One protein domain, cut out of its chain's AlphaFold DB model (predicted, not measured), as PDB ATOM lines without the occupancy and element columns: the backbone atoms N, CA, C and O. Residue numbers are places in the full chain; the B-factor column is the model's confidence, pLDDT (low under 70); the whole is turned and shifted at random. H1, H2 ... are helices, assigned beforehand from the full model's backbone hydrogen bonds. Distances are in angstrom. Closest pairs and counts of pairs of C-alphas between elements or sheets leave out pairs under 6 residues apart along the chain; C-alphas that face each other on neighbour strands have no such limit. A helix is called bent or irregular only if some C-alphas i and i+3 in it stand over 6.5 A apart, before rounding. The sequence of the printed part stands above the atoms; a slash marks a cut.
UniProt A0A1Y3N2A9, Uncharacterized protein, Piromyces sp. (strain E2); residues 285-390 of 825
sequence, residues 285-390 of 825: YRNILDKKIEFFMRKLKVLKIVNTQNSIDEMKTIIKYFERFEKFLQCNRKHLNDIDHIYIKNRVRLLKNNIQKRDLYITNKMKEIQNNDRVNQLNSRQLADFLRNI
ATOM      1  N   TYR A 285     153.418 287.465 304.479       92.19
ATOM      2  CA  TYR A 285     154.034 287.028 303.227       92.19
ATOM      3  C   TYR A 285     153.027 286.421 302.237       92.19
ATOM      4  O   TYR A 285     153.188 286.635 301.038       92.19
ATOM      5  N   ARG A 286     151.976 285.717 302.701       89.88
ATOM      6  CA  ARG A 286     150.924 285.179 301.816       89.88
ATOM      7  C   ARG A 286     150.229 286.313 301.061       89.88
ATOM      8  O   ARG A 286     150.245 286.317 299.842       89.88
ATOM      9  N   ASN A 287     149.774 287.362 301.742       91.06
ATOM     10  CA  ASN A 287     149.117 288.510 301.091       91.06
ATOM     11  C   ASN A 287     149.991 289.206 300.026       91.06
ATOM     12  O   ASN A 287     149.491 289.889 299.126       91.06
ATOM     13  N   ILE A 288     151.313 289.056 300.130       93.75
ATOM     14  CA  ILE A 288     152.284 289.644 299.205       93.75
ATOM     15  C   ILE A 288     152.603 288.680 298.054       93.75
ATOM     16  O   ILE A 288     152.696 289.120 296.910       93.75
ATOM     17  N   LEU A 289     152.766 287.387 298.345       93.94
ATOM     18  CA  LEU A 289     153.337 286.392 297.434       93.94
ATOM     19  C   LEU A 289     152.361 285.323 296.937       93.94
ATOM     20  O   LEU A 289     152.770 284.546 296.081       93.94
ATOM     21  N   ASP A 290     151.121 285.250 297.422       90.56
ATOM     22  CA  ASP A 290     150.212 284.112 297.193       90.56
ATOM     23  C   ASP A 290     150.051 283.762 295.707       90.56
ATOM     24  O   ASP A 290     150.389 282.656 295.290       90.56
ATOM     25  N   LYS A 291     149.716 284.750 294.865       89.81
ATOM     26  CA  LYS A 291     149.623 284.580 293.401       89.81
ATOM     27  C   LYS A 291     150.907 284.020 292.781       89.81
ATOM     28  O   LYS A 291     150.870 283.214 291.852       89.81
ATOM     29  N   LYS A 292     152.069 284.443 293.287       91.62
ATOM     30  CA  LYS A 292     153.375 284.026 292.765       91.62
ATOM     31  C   LYS A 292     153.786 282.648 293.293       91.62
ATOM     32  O   LYS A 292     154.388 281.871 292.555       91.62
ATOM     33  N   ILE A 293     153.423 282.317 294.533       91.94
ATOM     34  CA  ILE A 293     153.535 280.968 295.100       91.94
ATOM     35  C   ILE A 293     152.670 280.005 294.287       91.94
ATOM     36  O   ILE A 293     153.171 278.967 293.861       91.94
ATOM     37  N   GLU A 294     151.417 280.364 294.002       86.81
ATOM     38  CA  GLU A 294     150.513 279.560 293.182       86.81
ATOM     39  C   GLU A 294     151.076 279.344 291.771       86.81
ATOM     40  O   GLU A 294     151.132 278.207 291.296       86.81
ATOM     41  N   PHE A 295     151.584 280.407 291.136       88.31
ATOM     42  CA  PHE A 295     152.294 280.321 289.860       88.31
ATOM     43  C   PHE A 295     153.423 279.282 289.910       88.31
ATOM     44  O   PHE A 295     153.470 278.386 289.065       88.31
ATOM     45  N   PHE A 296     154.305 279.336 290.916       92.00
ATOM     46  CA  PHE A 296     155.388 278.358 291.046       92.00
ATOM     47  C   PHE A 296     154.878 276.951 291.358       92.00
ATOM     48  O   PHE A 296     155.424 275.992 290.822       92.00
ATOM     49  N   MET A 297     153.818 276.797 292.153       86.88
ATOM     50  CA  MET A 297     153.192 275.498 292.419       86.88
ATOM     51  C   MET A 297     152.661 274.864 291.129       86.88
ATOM     52  O   MET A 297     152.935 273.693 290.858       86.88
ATOM     53  N   ARG A 298     151.952 275.625 290.285       83.12
ATOM     54  CA  ARG A 298     151.471 275.123 288.985       83.12
ATOM     55  C   ARG A 298     152.628 274.869 288.021       83.12
ATOM     56  O   ARG A 298     152.651 273.832 287.363       83.12
ATOM     57  N   LYS A 299     153.637 275.745 288.006       87.56
ATOM     58  CA  LYS A 299     154.861 275.545 287.223       87.56
ATOM     59  C   LYS A 299     155.578 274.253 287.616       87.56
ATOM     60  O   LYS A 299     155.956 273.490 286.736       87.56
ATOM     61  N   LEU A 300     155.709 273.959 288.910       86.50
ATOM     62  CA  LEU A 300     156.277 272.699 289.396       86.50
ATOM     63  C   LEU A 300     155.472 271.488 288.904       86.50
ATOM     64  O   LEU A 300     156.082 270.499 288.510       86.50
ATOM     65  N   LYS A 301     154.130 271.565 288.861       82.38
ATOM     66  CA  LYS A 301     153.288 270.496 288.287       82.38
ATOM     67  C   LYS A 301     153.596 270.282 286.801       82.38
ATOM     68  O   LYS A 301     153.817 269.146 286.395       82.38
ATOM     69  N   VAL A 302     153.692 271.356 286.013       80.56
ATOM     70  CA  VAL A 302     154.044 271.277 284.581       80.56
ATOM     71  C   VAL A 302     155.452 270.711 284.384       80.56
ATOM     72  O   VAL A 302     155.627 269.743 283.652       80.56
ATOM     73  N   LEU A 303     156.458 271.246 285.085       83.19
ATOM     74  CA  LEU A 303     157.843 270.758 285.022       83.19
ATOM     75  C   LEU A 303     157.948 269.279 285.412       83.19
ATOM     76  O   LEU A 303     158.749 268.536 284.842       83.19
ATOM     77  N   LYS A 304     157.124 268.842 286.368       83.31
ATOM     78  CA  LYS A 304     157.051 267.447 286.788       83.31
ATOM     79  C   LYS A 304     156.466 266.544 285.703       83.31
ATOM     80  O   LYS A 304     157.011 265.465 285.495       83.31
ATOM     81  N   ILE A 305     155.409 266.978 285.015       76.38
ATOM     82  CA  ILE A 305     154.815 266.256 283.877       76.38
ATOM     83  C   ILE A 305     155.825 266.148 282.726       76.38
ATOM     84  O   ILE A 305     155.975 265.081 282.135       76.38
ATOM     85  N   VAL A 306     156.563 267.230 282.455       77.31
ATOM     86  CA  VAL A 306     157.590 267.277 281.403       77.31
ATOM     87  C   VAL A 306     158.775 266.356 281.715       77.31
ATOM     88  O   VAL A 306     159.285 265.676 280.830       77.31
ATOM     89  N   ASN A 307     159.219 266.326 282.975       81.62
ATOM     90  CA  ASN A 307     160.216 265.395 283.517       81.62
ATOM     91  C   ASN A 307     161.561 265.309 282.754       81.62
ATOM     92  O   ASN A 307     162.236 264.280 282.776       81.62
ATOM     93  N   THR A 308     161.990 266.385 282.090       83.31
ATOM     94  CA  THR A 308     163.330 266.467 281.481       83.31
ATOM     95  C   THR A 308     164.387 266.857 282.519       83.31
ATOM     96  O   THR A 308     164.065 267.455 283.546       83.31
ATOM     97  N   GLN A 309     165.672 266.583 282.258       87.00
ATOM     98  CA  GLN A 309     166.762 266.940 283.186       87.00
ATOM     99  C   GLN A 309     166.759 268.439 283.543       87.00
ATOM    100  O   GLN A 309     166.876 268.800 284.712       87.00
ATOM    101  N   ASN A 310     166.522 269.307 282.556       86.62
ATOM    102  CA  ASN A 310     166.410 270.751 282.777       86.62
ATOM    103  C   ASN A 310     165.215 271.107 283.668       86.62
ATOM    104  O   ASN A 310     165.344 271.952 284.551       86.62
ATOM    105  N   SER A 311     164.076 270.428 283.482       84.69
ATOM    106  CA  SER A 311     162.896 270.613 284.332       84.69
ATOM    107  C   SER A 311     163.184 270.199 285.774       84.69
ATOM    108  O   SER A 311     162.817 270.905 286.708       84.69
ATOM    109  N   ILE A 312     163.904 269.090 285.971       88.12
ATOM    110  CA  ILE A 312     164.329 268.616 287.295       88.12
ATOM    111  C   ILE A 312     165.233 269.639 287.990       88.12
ATOM    112  O   ILE A 312     165.055 269.907 289.180       88.12
ATOM    113  N   ASP A 313     166.189 270.217 287.270       92.12
ATOM    114  CA  ASP A 313     167.112 271.199 287.841       92.12
ATOM    115  C   ASP A 313     166.432 272.552 288.114       92.12
ATOM    116  O   ASP A 313     166.718 273.196 289.129       92.12
ATOM    117  N   GLU A 314     165.451 272.943 287.298       91.25
ATOM    118  CA  GLU A 314     164.595 274.099 287.581       91.25
ATOM    119  C   GLU A 314     163.714 273.867 288.820       91.25
ATOM    120  O   GLU A 314     163.686 274.715 289.712       91.25
ATOM    121  N   MET A 315     163.090 272.688 288.959       91.31
ATOM    122  CA  MET A 315     162.330 272.324 290.166       91.31
ATOM    123  C   MET A 315     163.197 272.400 291.431       91.31
ATOM    124  O   MET A 315     162.766 272.953 292.443       91.31
ATOM    125  N   LYS A 316     164.435 271.881 291.383       94.69
ATOM    126  CA  LYS A 316     165.382 271.971 292.511       94.69
ATOM    127  C   LYS A 316     165.702 273.420 292.862       94.69
ATOM    128  O   LYS A 316     165.783 273.742 294.043       94.69
ATOM    129  N   THR A 317     165.887 274.279 291.861       95.75
ATOM    130  CA  THR A 317     166.167 275.705 292.068       95.75
ATOM    131  C   THR A 317     165.001 276.408 292.765       95.75
ATOM    132  O   THR A 317     165.226 277.085 293.770       95.75
ATOM    133  N   ILE A 318     163.766 276.181 292.298       95.12
ATOM    134  CA  ILE A 318     162.541 276.728 292.905       95.12
ATOM    135  C   ILE A 318     162.429 276.279 294.368       95.12
ATOM    136  O   ILE A 318     162.327 277.111 295.269       95.12
ATOM    137  N   ILE A 319     162.512 274.969 294.623       94.12
ATOM    138  CA  ILE A 319     162.359 274.400 295.971       94.12
ATOM    139  C   ILE A 319     163.456 274.901 296.910       94.12
ATOM    140  O   ILE A 319     163.165 275.289 298.036       94.12
ATOM    141  N   LYS A 320     164.709 274.949 296.447       95.56
ATOM    142  CA  LYS A 320     165.837 275.447 297.244       95.56
ATOM    143  C   LYS A 320     165.669 276.919 297.625       95.56
ATOM    144  O   LYS A 320     166.095 277.316 298.707       95.56
ATOM    145  N   TYR A 321     165.084 277.740 296.754       95.31
ATOM    146  CA  TYR A 321     164.757 279.120 297.106       95.31
ATOM    147  C   TYR A 321     163.707 279.166 298.221       95.31
ATOM    148  O   TYR A 321     163.982 279.749 299.268       95.31
ATOM    149  N   PHE A 322     162.565 278.493 298.046       94.44
ATOM    150  CA  PHE A 322     161.496 278.504 299.050       94.44
ATOM    151  C   PHE A 322     161.921 277.872 300.384       94.44
ATOM    152  O   PHE A 322     161.535 278.381 301.429       94.44
ATOM    153  N   GLU A 323     162.818 276.880 300.376       92.75
ATOM    154  CA  GLU A 323     163.462 276.347 301.586       92.75
ATOM    155  C   GLU A 323     164.232 277.411 302.377       92.75
ATOM    156  O   GLU A 323     164.203 277.425 303.610       92.75
ATOM    157  N   ARG A 324     164.986 278.271 301.682       93.56
ATOM    158  CA  ARG A 324     165.759 279.351 302.316       93.56
ATOM    159  C   ARG A 324     164.838 280.470 302.784       93.56
ATOM    160  O   ARG A 324     164.973 280.913 303.923       93.56
ATOM    161  N   PHE A 325     163.868 280.834 301.951       93.00
ATOM    162  CA  PHE A 325     162.844 281.821 302.270       93.00
ATOM    163  C   PHE A 325     162.054 281.431 303.530       93.00
ATOM    164  O   PHE A 325     161.896 282.234 304.445       93.00
ATOM    165  N   GLU A 326     161.646 280.166 303.661       90.25
ATOM    166  CA  GLU A 326     160.983 279.659 304.868       90.25
ATOM    167  C   GLU A 326     161.866 279.720 306.110       90.25
ATOM    168  O   GLU A 326     161.398 280.101 307.184       90.25
ATOM    169  N   LYS A 327     163.146 279.346 305.986       90.25
ATOM    170  CA  LYS A 327     164.099 279.444 307.100       90.25
ATOM    171  C   LYS A 327     164.234 280.884 307.576       90.25
ATOM    172  O   LYS A 327     164.268 281.113 308.779       90.25
ATOM    173  N   PHE A 328     164.257 281.845 306.657       91.38
ATOM    174  CA  PHE A 328     164.253 283.265 306.994       91.38
ATOM    175  C   PHE A 328     162.986 283.672 307.761       91.38
ATOM    176  O   PHE A 328     163.094 284.239 308.850       91.38
ATOM    177  N   LEU A 329     161.798 283.288 307.275       89.31
ATOM    178  CA  LEU A 329     160.535 283.548 307.983       89.31
ATOM    179  C   LEU A 329     160.516 282.924 309.392       89.31
ATOM    180  O   LEU A 329     159.947 283.502 310.320       89.31
ATOM    181  N   GLN A 330     161.151 281.762 309.573       84.44
ATOM    182  CA  GLN A 330     161.266 281.084 310.867       84.44
ATOM    183  C   GLN A 330     162.268 281.751 311.814       84.44
ATOM    184  O   GLN A 330     161.961 281.880 312.997       84.44
ATOM    185  N   CYS A 331     163.429 282.195 311.323       82.88
ATOM    186  CA  CYS A 331     164.434 282.900 312.128       82.88
ATOM    187  C   CYS A 331     163.905 284.230 312.687       82.88
ATOM    188  O   CYS A 331     164.274 284.621 313.793       82.88
ATOM    189  N   ASN A 332     162.995 284.890 311.965       74.38
ATOM    190  CA  ASN A 332     162.337 286.117 312.421       74.38
ATOM    191  C   ASN A 332     161.254 285.871 313.490       74.38
ATOM    192  O   ASN A 332     160.716 286.817 314.074       74.38
ATOM    193  N   ARG A 333     160.934 284.609 313.800       70.56
ATOM    194  CA  ARG A 333     160.025 284.256 314.891       70.56
ATOM    195  C   ARG A 333     160.821 284.273 316.197       70.56
ATOM    196  O   ARG A 333     161.740 283.478 316.370       70.56
ATOM    197  N   LYS A 334     160.461 285.156 317.141       61.41
ATOM    198  CA  LYS A 334     160.998 285.102 318.515       61.41
ATOM    199  C   LYS A 334     160.880 283.659 319.015       61.41
ATOM    200  O   LYS A 334     159.775 283.117 319.021       61.41
ATOM    201  N   HIS A 335     162.014 283.042 319.360       51.44
ATOM    202  CA  HIS A 335     162.089 281.660 319.828       51.44
ATOM    203  C   HIS A 335     161.063 281.432 320.945       51.44
ATOM    204  O   HIS A 335     161.256 281.867 322.075       51.44
ATOM    205  N   LEU A 336     159.980 280.715 320.638       50.34
ATOM    206  CA  LEU A 336     159.104 280.088 321.629       50.34
ATOM    207  C   LEU A 336     159.812 278.837 322.177       50.34
ATOM    208  O   LEU A 336     159.301 277.728 322.048       50.34
ATOM    209  N   ASN A 337     161.029 279.007 322.700       47.50
ATOM    210  CA  ASN A 337     161.789 277.921 323.322       47.50
ATOM    211  C   ASN A 337     161.401 277.696 324.790       47.50
ATOM    212  O   ASN A 337     161.871 276.734 325.385       47.50
ATOM    213  N   ASP A 338     160.489 278.498 325.338       49.25
ATOM    214  CA  ASP A 338     159.983 278.309 326.693       49.25
ATOM    215  C   ASP A 338     158.632 277.599 326.640       49.25
ATOM    216  O   ASP A 338     157.572 278.227 326.648       49.25
ATOM    217  N   ILE A 339     158.655 276.270 326.557       50.19
ATOM    218  CA  ILE A 339     157.532 275.479 327.066       50.19
ATOM    219  C   ILE A 339     158.089 274.514 328.100       50.19
ATOM    220  O   ILE A 339     158.441 273.370 327.812       50.19
ATOM    221  N   ASP A 340     158.146 275.038 329.321       49.16
ATOM    222  CA  ASP A 340     158.134 274.254 330.539       49.16
ATOM    223  C   ASP A 340     156.771 273.550 330.680       49.16
ATOM    224  O   ASP A 340     155.698 274.153 330.593       49.16
ATOM    225  N   HIS A 341     156.861 272.244 330.929       53.59
ATOM    226  CA  HIS A 341     155.817 271.304 331.350       53.59
ATOM    227  C   HIS A 341     154.804 270.774 330.311       53.59
ATOM    228  O   HIS A 341     154.176 271.485 329.527       53.59
ATOM    229  N   ILE A 342     154.606 269.452 330.391       64.19
ATOM    230  CA  ILE A 342     153.825 268.567 329.510       64.19
ATOM    231  C   ILE A 342     152.319 268.583 329.874       64.19
ATOM    232  O   ILE A 342     151.647 267.558 329.856       64.19
ATOM    233  N   TYR A 343     151.754 269.741 330.219       74.62
ATOM    234  CA  TYR A 343     150.314 269.839 330.500       74.62
ATOM    235  C   TYR A 343     149.480 269.737 329.217       74.62
ATOM    236  O   TYR A 343     149.897 270.210 328.157       74.62
ATOM    237  N   ILE A 344     148.267 269.181 329.301       72.88
ATOM    238  CA  ILE A 344     147.375 269.038 328.137       72.88
ATOM    239  C   ILE A 344     147.020 270.386 327.486       72.88
ATOM    240  O   ILE A 344     147.061 270.511 326.264       72.88
ATOM    241  N   LYS A 345     146.830 271.444 328.284       75.12
ATOM    242  CA  LYS A 345     146.622 272.816 327.780       75.12
ATOM    243  C   LYS A 345     147.816 273.327 326.966       75.12
ATOM    244  O   LYS A 345     147.648 273.993 325.944       75.12
ATOM    245  N   ASN A 346     149.034 272.950 327.360       79.12
ATOM    246  CA  ASN A 346     150.235 273.262 326.586       79.12
ATOM    247  C   ASN A 346     150.278 272.459 325.276       79.12
ATOM    248  O   ASN A 346     150.781 272.976 324.279       79.12
ATOM    249  N   ARG A 347     149.705 271.244 325.232       80.50
ATOM    250  CA  ARG A 347     149.593 270.440 324.000       80.50
ATOM    251  C   ARG A 347     148.674 271.070 322.976       80.50
ATOM    252  O   ARG A 347     149.060 271.099 321.816       80.50
ATOM    253  N   VAL A 348     147.523 271.611 323.384       83.00
ATOM    254  CA  VAL A 348     146.630 272.342 322.467       83.00
ATOM    255  C   VAL A 348     147.401 273.489 321.825       83.00
ATOM    256  O   VAL A 348     147.486 273.570 320.604       83.00
ATOM    257  N   ARG A 349     148.079 274.319 322.627       82.69
ATOM    258  CA  ARG A 349     148.900 275.425 322.111       82.69
ATOM    259  C   ARG A 349     150.037 274.949 321.198       82.69
ATOM    260  O   ARG A 349     150.277 275.549 320.153       82.69
ATOM    261  N   LEU A 350     150.741 273.880 321.573       80.31
ATOM    262  CA  LEU A 350     151.800 273.268 320.765       80.31
ATOM    263  C   LEU A 350     151.269 272.737 319.433       80.31
ATOM    264  O   LEU A 350     151.901 272.952 318.402       80.31
ATOM    265  N   LEU A 351     150.116 272.073 319.442       80.81
ATOM    266  CA  LEU A 351     149.483 271.536 318.247       80.81
ATOM    267  C   LEU A 351     148.958 272.649 317.353       80.81
ATOM    268  O   LEU A 351     149.295 272.632 316.177       80.81
ATOM    269  N   LYS A 352     148.283 273.669 317.899       83.00
ATOM    270  CA  LYS A 352     147.915 274.888 317.156       83.00
ATOM    271  C   LYS A 352     149.151 275.498 316.483       83.00
ATOM    272  O   LYS A 352     149.156 275.722 315.277       83.00
ATOM    273  N   ASN A 353     150.259 275.637 317.215       81.44
ATOM    274  CA  ASN A 353     151.524 276.119 316.656       81.44
ATOM    275  C   ASN A 353     152.105 275.190 315.576       81.44
ATOM    276  O   ASN A 353     152.682 275.676 314.607       81.44
ATOM    277  N   ASN A 354     152.006 273.869 315.737       78.75
ATOM    278  CA  ASN A 354     152.532 272.889 314.785       78.75
ATOM    279  C   ASN A 354     151.666 272.760 313.526       78.75
ATOM    280  O   ASN A 354     152.218 272.543 312.450       78.75
ATOM    281  N   ILE A 355     150.346 272.900 313.642       77.25
ATOM    282  CA  ILE A 355     149.397 272.968 312.523       77.25
ATOM    283  C   ILE A 355     149.652 274.254 311.739       77.25
ATOM    284  O   ILE A 355     149.929 274.199 310.547       77.25
ATOM    285  N   GLN A 356     149.746 275.395 312.426       75.88
ATOM    286  CA  GLN A 356     150.137 276.655 311.791       75.88
ATOM    287  C   GLN A 356     151.513 276.552 311.123       75.88
ATOM    288  O   GLN A 356     151.694 277.029 310.012       75.88
ATOM    289  N   LYS A 357     152.501 275.899 311.755       74.62
ATOM    290  CA  LYS A 357     153.798 275.629 311.110       74.62
ATOM    291  C   LYS A 357     153.632 274.779 309.849       74.62
ATOM    292  O   LYS A 357     154.216 275.146 308.840       74.62
ATOM    293  N   ARG A 358     152.858 273.685 309.898       73.12
ATOM    294  CA  ARG A 358     152.540 272.823 308.741       73.12
ATOM    295  C   ARG A 358     152.012 273.623 307.571       73.12
ATOM    296  O   ARG A 358     152.534 273.490 306.466       73.12
ATOM    297  N   ASP A 359     151.073 274.504 307.857       68.12
ATOM    298  CA  ASP A 359     150.432 275.290 306.829       68.12
ATOM    299  C   ASP A 359     151.378 276.352 306.225       68.12
ATOM    300  O   ASP A 359     151.312 276.695 305.042       68.12
ATOM    301  N   LEU A 360     152.374 276.794 306.995       68.12
ATOM    302  CA  LEU A 360     153.448 277.670 306.518       68.12
ATOM    303  C   LEU A 360     154.499 276.963 305.656       68.12
ATOM    304  O   LEU A 360     155.244 277.658 304.965       68.12
ATOM    305  N   TYR A 361     154.570 275.626 305.661       75.69
ATOM    306  CA  TYR A 361     155.561 274.892 304.872       75.69
ATOM    307  C   TYR A 361     155.145 274.750 303.395       75.69
ATOM    308  O   TYR A 361     154.880 273.648 302.905       75.69
ATOM    309  N   ILE A 362     155.134 275.856 302.649       81.56
ATOM    310  CA  ILE A 362     155.016 275.858 301.181       81.56
ATOM    311  C   ILE A 362     156.053 274.933 300.556       81.56
ATOM    312  O   ILE A 362     155.746 274.201 299.617       81.56
ATOM    313  N   THR A 363     157.262 274.901 301.109       85.19
ATOM    314  CA  THR A 363     158.316 273.982 300.691       85.19
ATOM    315  C   THR A 363     157.862 272.529 300.750       85.19
ATOM    316  O   THR A 363     158.219 271.757 299.864       85.19
ATOM    317  N   ASN A 364     157.096 272.127 301.770       81.50
ATOM    318  CA  ASN A 364     156.602 270.754 301.865       81.50
ATOM    319  C   ASN A 364     155.597 270.480 300.750       81.50
ATOM    320  O   ASN A 364     155.799 269.515 300.022       81.50
ATOM    321  N   LYS A 365     154.630 271.378 300.516       81.00
ATOM    322  CA  LYS A 365     153.684 271.268 299.387       81.00
ATOM    323  C   LYS A 365     154.418 271.242 298.026       81.00
ATOM    324  O   LYS A 365     154.068 270.479 297.128       81.00
ATOM    325  N   MET A 366     155.505 272.003 297.863       86.69
ATOM    326  CA  MET A 366     156.343 271.992 296.651       86.69
ATOM    327  C   MET A 366     157.163 270.704 296.499       86.69
ATOM    328  O   MET A 366     157.244 270.136 295.406       86.69
ATOM    329  N   LYS A 367     157.759 270.214 297.590       83.31
ATOM    330  CA  LYS A 367     158.431 268.910 297.638       83.31
ATOM    331  C   LYS A 367     157.451 267.788 297.376       83.31
ATOM    332  O   LYS A 367     157.846 266.792 296.787       83.31
ATOM    333  N   GLU A 368     156.207 267.931 297.799       74.19
ATOM    334  CA  GLU A 368     155.140 266.989 297.516       74.19
ATOM    335  C   GLU A 368     154.822 266.945 296.018       74.19
ATOM    336  O   GLU A 368     154.762 265.875 295.426       74.19
ATOM    337  N   ILE A 369     154.754 268.087 295.337       76.75
ATOM    338  CA  ILE A 369     154.607 268.096 293.872       76.75
ATOM    339  C   ILE A 369     155.823 267.457 293.185       76.75
ATOM    340  O   ILE A 369     155.670 266.606 292.309       76.75
ATOM    341  N   GLN A 370     157.043 267.813 293.601       79.56
ATOM    342  CA  GLN A 370     158.270 267.228 293.043       79.56
ATOM    343  C   GLN A 370     158.319 265.711 293.245       79.56
ATOM    344  O   GLN A 370     158.700 264.954 292.348       79.56
ATOM    345  N   ASN A 371     157.931 265.278 294.440       66.62
ATOM    346  CA  ASN A 371     157.873 263.889 294.824       66.62
ATOM    347  C   ASN A 371     156.520 263.271 294.472       66.62
ATOM    348  O   ASN A 371     156.265 262.242 295.051       66.62
ATOM    349  N   ASN A 372     155.631 263.792 293.614       58.69
ATOM    350  CA  ASN A 372     154.250 263.266 293.576       58.69
ATOM    351  C   ASN A 372     154.118 261.800 293.104       58.69
ATOM    352  O   ASN A 372     153.251 261.075 293.588       58.69
ATOM    353  N   ASP A 373     155.095 261.281 292.351       49.72
ATOM    354  CA  ASP A 373     155.255 259.826 292.108       49.72
ATOM    355  C   ASP A 373     155.515 259.031 293.406       49.72
ATOM    356  O   ASP A 373     155.249 257.838 293.508       49.72
ATOM    357  N   ARG A 374     156.049 259.734 294.404       37.53
ATOM    358  CA  ARG A 374     156.355 259.379 295.790       37.53
ATOM    359  C   ARG A 374     155.399 260.006 296.827       37.53
ATOM    360  O   ARG A 374     155.600 259.705 297.992       37.53
ATOM    361  N   VAL A 375     154.399 260.841 296.485       33.72
ATOM    362  CA  VAL A 375     153.516 261.546 297.464       33.72
ATOM    363  C   VAL A 375     152.087 261.053 297.473       33.72
ATOM    364  O   VAL A 375     151.531 260.852 298.554       33.72
ATOM    365  N   ASN A 376     151.609 260.579 296.326       37.72
ATOM    366  CA  ASN A 376     150.740 259.410 296.359       37.72
ATOM    367  C   ASN A 376     151.425 258.288 297.164       37.72
ATOM    368  O   ASN A 376     150.761 257.613 297.943       37.72
ATOM    369  N   GLN A 377     152.770 258.204 297.140       37.88
ATOM    370  CA  GLN A 377     153.551 257.409 298.099       37.88
ATOM    371  C   GLN A 377     153.903 258.078 299.463       37.88
ATOM    372  O   GLN A 377     154.692 257.498 300.194       37.88
ATOM    373  N   LEU A 378     153.397 259.270 299.834       32.94
ATOM    374  CA  LEU A 378     153.643 259.956 301.129       32.94
ATOM    375  C   LEU A 378     152.400 260.030 302.022       32.94
ATOM    376  O   LEU A 378     152.543 259.829 303.228       32.94
ATOM    377  N   ASN A 379     151.192 260.078 301.451       42.44
ATOM    378  CA  ASN A 379     150.065 259.380 302.088       42.44
ATOM    379  C   ASN A 379     150.405 257.891 302.220       42.44
ATOM    380  O   ASN A 379     150.186 257.283 303.264       42.44
ATOM    381  N   SER A 380     151.151 257.352 301.248       38.19
ATOM    382  CA  SER A 380     151.943 256.133 301.427       38.19
ATOM    383  C   SER A 380     153.264 256.281 302.153       38.19
ATOM    384  O   SER A 380     154.098 255.430 301.974       38.19
ATOM    385  N   ARG A 381     153.535 257.288 302.974       37.94
ATOM    386  CA  ARG A 381     154.651 257.254 303.935       37.94
ATOM    387  C   ARG A 381     154.096 256.992 305.312       37.94
ATOM    388  O   ARG A 381     154.713 256.234 306.025       37.94
ATOM    389  N   GLN A 382     152.869 257.414 305.609       46.56
ATOM    390  CA  GLN A 382     152.054 256.691 306.585       46.56
ATOM    391  C   GLN A 382     151.689 255.302 306.055       46.56
ATOM    392  O   GLN A 382     151.930 254.331 306.755       46.56
ATOM    393  N   LEU A 383     151.238 255.172 304.798       40.53
ATOM    394  CA  LEU A 383     150.940 253.878 304.171       40.53
ATOM    395  C   LEU A 383     152.197 253.073 303.728       40.53
ATOM    396  O   LEU A 383     152.079 251.881 303.507       40.53
ATOM    397  N   ALA A 384     153.425 253.615 303.732       34.50
ATOM    398  CA  ALA A 384     154.688 252.862 303.563       34.50
ATOM    399  C   ALA A 384     155.544 252.803 304.811       34.50
ATOM    400  O   ALA A 384     156.350 251.899 304.867       34.50
ATOM    401  N   ASP A 385     155.367 253.629 305.835       39.62
ATOM    402  CA  ASP A 385     155.778 253.239 307.187       39.62
ATOM    403  C   ASP A 385     154.835 252.130 307.677       39.62
ATOM    404  O   ASP A 385     155.300 251.175 308.280       39.62
ATOM    405  N   PHE A 386     153.556 252.143 307.283       41.50
ATOM    406  CA  PHE A 386     152.661 250.980 307.294       41.50
ATOM    407  C   PHE A 386     153.239 249.859 306.416       41.50
ATOM    408  O   PHE A 386     153.657 248.879 306.992       41.50
ATOM    409  N   LEU A 387     153.419 249.963 305.089       35.06
ATOM    410  CA  LEU A 387     153.972 248.849 304.275       35.06
ATOM    411  C   LEU A 387     155.428 248.427 304.610       35.06
ATOM    412  O   LEU A 387     155.824 247.338 304.205       35.06
ATOM    413  N   ARG A 388     156.233 249.242 305.312       37.47
ATOM    414  CA  ARG A 388     157.600 248.905 305.779       37.47
ATOM    415  C   ARG A 388     157.606 248.267 307.169       37.47
ATOM    416  O   ARG A 388     158.478 247.444 307.419       37.47
ATOM    417  N   ASN A 389     156.678 248.644 308.056       40.41
ATOM    418  CA  ASN A 389     156.509 248.026 309.382       40.41
ATOM    419  C   ASN A 389     155.528 246.845 309.357       40.41
ATOM    420  O   ASN A 389     155.499 246.029 310.274       40.41
ATOM    421  N   ILE A 390     154.716 246.752 308.309       41.44
ATOM    422  CA  ILE A 390     153.900 245.598 307.994       41.44
ATOM    423  C   ILE A 390     154.807 244.549 307.374       41.44
ATOM    424  O   ILE A 390     155.287 244.705 306.252       41.44
TER     425      ILE A 390
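Overview. This is residues 285 to 390 of the 825 residues of an uncharacterized protein of Piromyces sp. (strain E2) (UniProt A0A1Y3N2A9). H1 and the longest helix, H2, form a helical hairpin, and short H4 packs on both. H3 reaches away from this core, and residues 379 to 390, of which 379 to 389 belong to H5, stick out. The printed part has 106 residues with five named helices, H1 to H5 in order, no named strand: all helix, loose, radius of gyration of the C-alphas 17.0 A, spans 51 by 44 by 18 A.

Arrangement. Start at H2, residues 309 to 331. H1, residues 285 to 306, touches it with 296 to 304 alone, at a shallow tilt of 24 degrees, opposite ways; the closest C-alphas, Leu 303 and Ser 311, are 5.1 A apart. H4, residues 362 to 370, touches H2, closest C-alphas Glu 323 and Thr 363, 5.7 A, and H1, closest C-alphas Lys 301 and Ile 369, 6.2 A. H3, residues 344 to 360, meets H4 only through their link. H5, residues 376 to 389, is only just apart from H4, closest 8.0 A. Every O i to N i+4 pair is within hydrogen-bond range in H2, H3, H4 and H5; in H1, 16 of 18.

Along the chain. Find C-alpha 309 at (166.762, 266.940, 283.186); H2 runs 33.1 A. H1, 29.6 A, is irregular: C-alphas 288 and 291 are 8.1 A apart. H3 runs 24.1 A; H5 ends at C-alpha 389, (156.509, 248.026, 309.382).

Size, cuts and confidence. The printed part has no cut; the H2 to H3 link is long. Residues 334 to 342, 359 to 360 and 371 to 390 have pLDDT under 70.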